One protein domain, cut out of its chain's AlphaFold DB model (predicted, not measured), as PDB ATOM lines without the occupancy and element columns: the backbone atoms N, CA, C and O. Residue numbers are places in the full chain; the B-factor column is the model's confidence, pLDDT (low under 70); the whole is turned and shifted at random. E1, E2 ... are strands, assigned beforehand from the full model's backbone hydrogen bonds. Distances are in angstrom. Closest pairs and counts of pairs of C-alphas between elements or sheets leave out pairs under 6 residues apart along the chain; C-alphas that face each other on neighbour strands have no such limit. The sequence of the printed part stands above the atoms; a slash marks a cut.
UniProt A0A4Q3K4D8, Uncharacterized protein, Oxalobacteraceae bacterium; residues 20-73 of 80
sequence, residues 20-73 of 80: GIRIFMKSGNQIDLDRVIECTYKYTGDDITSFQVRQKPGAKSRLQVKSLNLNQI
ATOM      1  N   GLY A  20     116.687  83.267 130.179       90.44
ATOM      2  CA  GLY A  20     115.926  84.040 129.207       90.44
ATOM      3  C   GLY A  20     116.345  85.506 129.240       90.44
ATOM      4  O   GLY A  20     116.744  86.029 130.280       90.44
ATOM      5  N   ILE A  21     116.241  86.194 128.108       91.62
ATOM      6  CA  ILE A  21     116.346  87.652 128.052       91.62
ATOM      7  C   ILE A  21     115.114  88.198 127.370       91.62
ATOM      8  O   ILE A  21     114.721  87.712 126.312       91.62
ATOM      9  N   ARG A  22     114.561  89.259 127.941       91.50
ATOM     10  CA  ARG A  22     113.534  90.062 127.300       91.50
ATOM     11  C   ARG A  22     114.090  91.436 126.971       91.50
ATOM     12  O   ARG A  22     114.640  92.119 127.833       91.50
ATOM     13  N   ILE A  23     113.947  91.819 125.710       91.81
ATOM     14  CA  ILE A  23     114.326  93.126 125.183       91.81
ATOM     15  C   ILE A  23     113.038  93.910 124.964       91.81
ATOM     16  O   ILE A  23     112.171  93.467 124.211       91.81
ATOM     17  N   PHE A  24     112.918  95.060 125.615       91.12
ATOM     18  CA  PHE A  24     111.813  95.992 125.439       91.12
ATOM     19  C   PHE A  24     112.200  97.042 124.409       91.12
ATOM     20  O   PHE A  24     113.290  97.617 124.472       91.12
ATOM     21  N   MET A  25     111.312  97.275 123.452       91.00
ATOM     22  CA  MET A  25     111.509  98.233 122.376       91.00
ATOM     23  C   MET A  25     110.690  99.496 122.650       91.00
ATOM     24  O   MET A  25     109.544  99.397 123.079       91.00
ATOM     25  N   LYS A  26     111.207 100.669 122.265       89.62
ATOM     26  CA  LYS A  26     110.532 101.979 122.360       89.62
ATOM     27  C   LYS A  26     109.166 102.021 121.656       89.62
ATOM     28  O   LYS A  26     108.342 102.877 121.949       89.62
ATOM     29  N   SER A  27     108.910 101.103 120.721       88.31
ATOM     30  CA  SER A  27     107.610 100.937 120.053       88.31
ATOM     31  C   SER A  27     106.553 100.211 120.899       88.31
ATOM     32  O   SER A  27     105.434 100.026 120.429       88.31
ATOM     33  N   GLY A  28     106.897  99.759 122.110       86.69
ATOM     34  CA  GLY A  28     106.063  98.898 122.954       86.69
ATOM     35  C   GLY A  28     106.155  97.406 122.608       86.69
ATOM     36  O   GLY A  28     105.586  96.570 123.308       86.69
ATOM     37  N   ASN A  29     106.888  97.052 121.547       87.81
ATOM     38  CA  ASN A  29     107.165  95.661 121.197       87.81
ATOM     39  C   ASN A  29     108.213  95.047 122.133       87.81
ATOM     40  O   ASN A  29     109.038  95.743 122.724       87.81
ATOM     41  N   GLN A  30     108.219  93.721 122.219       89.69
ATOM     42  CA  GLN A  30     109.165  92.973 123.040       89.69
ATOM     43  C   GLN A  30     109.700  91.760 122.283       89.69
ATOM     44  O   GLN A  30     108.995  91.149 121.478       89.69
ATOM     45  N   ILE A  31     110.971  91.449 122.524       88.69
ATOM     46  CA  ILE A  31     111.669  90.310 121.934       88.69
ATOM     47  C   ILE A  31     112.131  89.409 123.072       88.69
ATOM     48  O   ILE A  31     112.952  89.812 123.896       88.69
ATOM     49  N   ASP A  32     111.620  88.182 123.085       89.56
ATOM     50  CA  ASP A  32     112.025  87.141 124.021       89.56
ATOM     51  C   ASP A  32     113.094  86.238 123.391       89.56
ATOM     52  O   ASP A  32     112.884  85.594 122.354       89.56
ATOM     53  N   LEU A  33     114.254  86.182 124.039       89.38
ATOM     54  CA  LEU A  33     115.359  85.292 123.712       89.38
ATOM     55  C   LEU A  33     115.433  84.183 124.750       89.38
ATOM     56  O   LEU A  33     115.534  84.439 125.948       89.38
ATOM     57  N   ASP A  34     115.427  82.943 124.280       89.06
ATOM     58  CA  ASP A  34     115.595  81.766 125.114       89.06
ATOM     59  C   ASP A  34     117.023  81.228 125.035       89.06
ATOM     60  O   ASP A  34     117.785  81.503 124.104       89.06
ATOM     61  N   ARG A  35     117.377  80.414 126.028       88.94
ATOM     62  CA  ARG A  35     118.648  79.688 126.069       88.94
ATOM     63  C   ARG A  35     119.887  80.584 125.927       88.94
ATOM     64  O   ARG A  35     120.875  80.180 125.306       88.94
ATOM     65  N   VAL A  36     119.846  81.790 126.487       89.56
ATOM     66  CA  VAL A  36     120.979  82.715 126.491       89.56
ATOM     67  C   VAL A  36     122.014  82.239 127.506       89.56
ATOM     68  O   VAL A  36     121.674  81.901 128.633       89.56
ATOM     69  N   ILE A  37     123.275  82.185 127.084       90.19
ATOM     70  CA  ILE A  37     124.424  81.852 127.943       90.19
ATOM     71  C   ILE A  37     125.325  83.050 128.206       90.19
ATOM     72  O   ILE A  37     126.145  83.014 129.116       90.19
ATOM     73  N   GLU A  38     125.230  84.078 127.371       88.50
ATOM     74  CA  GLU A  38     125.984  85.311 127.531       88.50
ATOM     75  C   GLU A  38     125.219  86.446 126.860       88.50
ATOM     76  O   GLU A  38     124.735  86.300 125.732       88.50
ATOM     77  N   CYS A  39     125.124  87.580 127.541       87.75
ATOM     78  CA  CYS A  39     124.621  88.810 126.964       87.75
ATOM     79  C   CYS A  39     125.449  89.977 127.469       87.75
ATOM     80  O   CYS A  39     125.600  90.172 128.672       87.75
ATOM     81  N   THR A  40     125.966  90.742 126.519       88.81
ATOM     82  CA  THR A  40     126.836  91.881 126.763       88.81
ATOM     83  C   THR A  40     126.249  93.070 126.033       88.81
ATOM     84  O   THR A  40     126.034  93.014 124.824       88.81
ATOM     85  N   TYR A  41     126.014  94.163 126.746       89.00
ATOM     86  CA  TYR A  41     125.556  95.412 126.153       89.00
ATOM     87  C   TYR A  41     126.337  96.600 126.705       89.00
ATOM     88  O   TYR A  41     126.923  96.532 127.785       89.00
ATOM     89  N   LYS A  42     126.381  97.683 125.930       87.94
ATOM     90  CA  LYS A  42     127.031  98.940 126.307       87.94
ATOM     91  C   LYS A  42     126.065 100.096 126.125       87.94
ATOM     92  O   LYS A  42     125.379 100.151 125.107       87.94
ATOM     93  N   TYR A  43     126.091 101.013 127.084       85.81
ATOM     94  CA  TYR A  43     125.386 102.284 127.015       85.81
ATOM     95  C   TYR A  43     126.359 103.416 126.698       85.81
ATOM     96  O   TYR A  43     127.485 103.435 127.202       85.81
ATOM     97  N   THR A  44     125.894 104.370 125.901       86.62
ATOM     98  CA  THR A  44     126.503 105.689 125.754       86.62
ATOM     99  C   THR A  44     125.417 106.716 126.054       86.62
ATOM    100  O   THR A  44     124.529 106.925 125.234       86.62
ATOM    101  N   GLY A  45     125.465 107.328 127.240       86.94
ATOM    102  CA  GLY A  45     124.319 108.086 127.753       86.94
ATOM    103  C   GLY A  45     123.135 107.148 128.000       86.94
ATOM    104  O   GLY A  45     123.307 106.123 128.657       86.94
ATOM    105  N   ASP A  46     121.981 107.475 127.417       83.38
ATOM    106  CA  ASP A  46     120.745 106.688 127.533       83.38
ATOM    107  C   ASP A  46     120.566 105.655 126.405       83.38
ATOM    108  O   ASP A  46     119.639 104.847 126.433       83.38
ATOM    109  N   ASP A  47     121.449 105.655 125.401       83.81
ATOM    110  CA  ASP A  47     121.325 104.781 124.236       83.81
ATOM    111  C   ASP A  47     122.214 103.539 124.346       83.81
ATOM    112  O   ASP A  47     123.394 103.604 124.710       83.81
ATOM    113  N   ILE A  48     121.669 102.387 123.948       87.19
ATOM    114  CA  ILE A  48     122.438 101.149 123.788       87.19
ATOM    115  C   ILE A  48     123.215 101.230 122.473       87.19
ATOM    116  O   ILE A  48     122.638 101.285 121.390       87.19
ATOM    117  N   THR A  49     124.543 101.209 122.553       85.56
ATOM    118  CA  THR A  49     125.440 101.336 121.388       85.56
ATOM    119  C   THR A  49     126.095 100.021 120.985       85.56
ATOM    120  O   THR A  49     126.621  99.893 119.880       85.56
ATOM    121  N   SER A  50     126.042  99.015 121.855       85.69
ATOM    122  CA  SER A  50     126.452  97.650 121.543       85.69
ATOM    123  C   SER A  50     125.541  96.669 122.257       85.69
ATOM    124  O   SER A  50     125.215  96.867 123.425       85.69
ATOM    125  N   PHE A  51     125.164  95.605 121.562       87.38
ATOM    126  CA  PHE A  51     124.412  94.487 122.107       87.38
ATOM    127  C   PHE A  51     124.950  93.208 121.473       87.38
ATOM    128  O   PHE A  51     125.043  93.099 120.256       87.38
ATOM    129  N   GLN A  52     125.349  92.242 122.285       87.31
ATOM    130  CA  GLN A  52     125.842  90.944 121.855       87.31
ATOM    131  C   GLN A  52     125.151  89.886 122.695       87.31
ATOM    132  O   GLN A  52     125.062  90.005 123.914       87.31
ATOM    133  N   VAL A  53     124.662  88.844 122.034       87.50
ATOM    134  CA  VAL A  53     124.001  87.727 122.696       87.50
ATOM    135  C   VAL A  53     124.548  86.425 122.139       87.50
ATOM    136  O   VAL A  53     124.705  86.265 120.927       87.50
ATOM    137  N   ARG A  54     124.849  85.488 123.033       86.94
ATOM    138  CA  ARG A  54     125.223  84.121 122.688       86.94
ATOM    139  C   ARG A  54     124.171  83.185 123.259       86.94
ATOM    140  O   ARG A  54     123.930  83.170 124.463       86.94
ATOM    141  N   GLN A  55     123.561  82.393 122.387       87.56
ATOM    142  CA  GLN A  55     122.541  81.412 122.747       87.56
ATOM    143  C   GLN A  55     123.078  79.993 122.550       87.56
ATOM    144  O   GLN A  55     123.895  79.746 121.657       87.56
ATOM    145  N   LYS A  56     122.624  79.046 123.377       87.56
ATOM    146  CA  LYS A  56     122.912  77.620 123.169       87.56
ATOM    147  C   LYS A  56     122.231  77.120 121.886       87.56
ATOM    148  O   LYS A  56     121.201  77.658 121.464       87.56
ATOM    149  N   PRO A  57     122.759  76.046 121.277       82.75
ATOM    150  CA  PRO A  57     122.065  75.346 120.205       82.75
ATOM    151  C   PRO A  57     120.622  74.974 120.593       82.75
ATOM    152  O   PRO A  57     120.329  74.616 121.737       82.75
ATOM    153  N   GLY A  58     119.708  75.069 119.626       79.56
ATOM    154  CA  GLY A  58     118.287  74.776 119.833       79.56
ATOM    155  C   GLY A  58     117.485  75.877 120.537       79.56
ATOM    156  O   GLY A  58     116.391  75.586 121.008       79.56
ATOM    157  N   ALA A  59     118.007  77.107 120.632       82.56
ATOM    158  CA  ALA A  59     117.187  78.278 120.942       82.56
ATOM    159  C   ALA A  59     116.070  78.434 119.898       82.56
ATOM    160  O   ALA A  59     116.326  78.312 118.693       82.56
ATOM    161  N   LYS A  60     114.844  78.680 120.363       75.31
ATOM    162  CA  LYS A  60     113.670  78.913 119.510       75.31
ATOM    163  C   LYS A  60     113.780  80.247 118.781       75.31
ATOM    164  O   LYS A  60     113.421  80.339 117.610       75.31
ATOM    165  N   SER A  61     114.323  81.251 119.461       70.19
ATOM    166  CA  SER A  61     114.556  82.580 118.907       70.19
ATOM    167  C   SER A  61     116.027  82.709 118.524       70.19
ATOM    168  O   SER A  61     116.892  82.572 119.381       70.19
ATOM    169  N   ARG A  62     116.343  82.997 117.255       63.88
ATOM    170  CA  ARG A  62     117.691  83.433 116.851       63.88
ATOM    171  C   ARG A  62     117.645  84.903 116.480       63.88
ATOM    172  O   ARG A  62     117.201  85.246 115.386       63.88
ATOM    173  N   LEU A  63     118.130  85.763 117.368       68.50
ATOM    174  CA  LEU A  63     118.254  87.182 117.067       68.50
ATOM    175  C   LEU A  63     119.619  87.465 116.448       68.50
ATOM    176  O   LEU A  63     120.655  87.319 117.094       68.50
ATOM    177  N   GLN A  64     119.628  87.897 115.190       62.56
ATOM    178  CA  GLN A  64     120.820  88.506 114.616       62.56
ATOM    179  C   GLN A  64     120.846  89.977 115.020       62.56
ATOM    180  O   GLN A  64     119.987  90.751 114.610       62.56
ATOM    181  N   VAL A  65     121.857  90.371 115.795       57.88
ATOM    182  CA  VAL A  65     122.038  91.757 116.266       57.88
ATOM    183  C   VAL A  65     122.030  92.761 115.108       57.88
ATOM    184  O   VAL A  65     121.503  93.853 115.259       57.88
ATOM    185  N   LYS A  66     122.525  92.383 113.919       57.91
ATOM    186  CA  LYS A  66     122.491  93.242 112.719       57.91
ATOM    187  C   LYS A  66     121.074  93.642 112.280       57.91
ATOM    188  O   LYS A  66     120.927  94.648 111.599       57.91
ATOM    189  N   SER A  67     120.054  92.863 112.643       65.81
ATOM    190  CA  SER A  67     118.645  93.135 112.333       65.81
ATOM    191  C   SER A  67     117.935  93.936 113.429       65.81
ATOM    192  O   SER A  67     116.797  94.352 113.227       65.81
ATOM    193  N   LEU A  68     118.582  94.152 114.578       74.50
ATOM    194  CA  LEU A  68     118.039  94.934 115.680       74.50
ATOM    195  C   LEU A  68     118.623  96.346 115.632       74.50
ATOM    196  O   LEU A  68     119.820  96.544 115.829       74.50
ATOM    197  N   ASN A  69     117.774  97.343 115.395       83.62
ATOM    198  CA  ASN A  69     118.198  98.727 115.535       83.62
ATOM    199  C   ASN A  69     118.332  99.063 117.028       83.62
ATOM    200  O   ASN A  69     117.329  99.137 117.735       83.62
ATOM    201  N   LEU A  70     119.565  99.239 117.510       86.00
ATOM    202  CA  LEU A  70     119.844  99.402 118.942       86.00
ATOM    203  C   LEU A  70     119.201 100.658 119.539       86.00
ATOM    204  O   LEU A  70     118.828 100.651 120.708       86.00
ATOM    205  N   ASN A  71     118.978 101.696 118.725       86.00
ATOM    206  CA  ASN A  71     118.305 102.916 119.169       86.00
ATOM    207  C   ASN A  71     116.821 102.699 119.523       86.00
ATOM    208  O   ASN A  71     116.205 103.575 120.131       86.00
ATOM    209  N   GLN A  72     116.246 101.563 119.115       87.75
ATOM    210  CA  GLN A  72     114.881 101.167 119.437       87.75
ATOM    211  C   GLN A  72     114.809 100.387 120.740       87.75
ATOM    212  O   GLN A  72     113.704 100.165 121.213       87.75
ATOM    213  N   ILE A  73     115.932  99.948 121.310       89.81
ATOM    214  CA  ILE A  73     115.917  99.250 122.590       89.81
ATOM    215  C   ILE A  73     115.728 100.287 123.693       89.81
ATOM    216  O   ILE A  73     116.425 101.298 123.739       89.81
TER     217      ILE A  73
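This is residues 20 to 73 of the 80 residues of an uncharacterized protein of Oxalobacteraceae bacterium (UniProt A0A4Q3K4D8). Two antiparallel hairpins form the arms of a V, because the long strand E2 belongs to both and bends sharply at residue 35, where the arms meet; E1 pairs with its first part and E3 with its later part. After E3, the stretch from residue 56 to 73 loops round beyond the closed end of the V and folds back along one side of it toward the open end. The 54 printed residues hold no named helix and three named strands, E1, E2 and E3 along the chain, in one sheet of order E1, E2, E3, antiparallel throughout, and the class is all strand. The whole is compact, with a radius of gyration of the C-alphas of 11.1 A, and elongated, spanning 34 by 21 by 18 A.

E1 is residues 20 to 25 and measures 16.4 A from its first C-alpha, at (115.926, 84.040, 129.207), to its last. E2 is residues 30 to 44, the longest strand with 15 residues, and measures 21.7 A from C-alpha 30, at (109.165, 92.973, 123.040), to C-alpha 44. E3 is residues 47 to 55 and measures 23.4 A, ending at C-alpha 55, at (122.541, 81.412, 122.747).

The three strands form a meander, each the antiparallel neighbour of the one before. E1 and E2 are a hairpin, and their C-alphas 22 and 32, which face each other, are 4.6 A apart. N 21 and O 33 are within hydrogen-bond range at 2.9 A, and so are N 33 and O 21 at 2.8 A. E2 bends by 133 degrees at residue 35, and its pairing is staggered: residues 30 to 33 pair with E1 and residues 36 to 44 with E3. E2 and E3 are a hairpin too, with 147 degrees between their directions. C-alphas 41 and 51 face each other at 4.3 A. N 52 and O 40 are within hydrogen-bond range at 2.7 A, and N 42 and O 50 at 2.9 A. E3 bends by 54 degrees at residue 50. E1 and E3 are edge strands, E2 is the inner one, and E1 and E3 are apart.

The two C-alphas farthest apart are those of Gly 45 and Gly 58, at 34.8 A, and those of Gly 20 and Ile 73, the first and last printed, are 16.6 A apart. The printed part has no cut. The link from E1 to E2, with 4 residues, and the link from E2 to E3, with 2, are tight. Residues 56 to 73 hold no named element, and their C-alphas lie 7 to 17 A from the mean of all C-alphas. The mean pLDDT of the printed part of this predicted model is 84.1, and residues 62 to 67 are under 70.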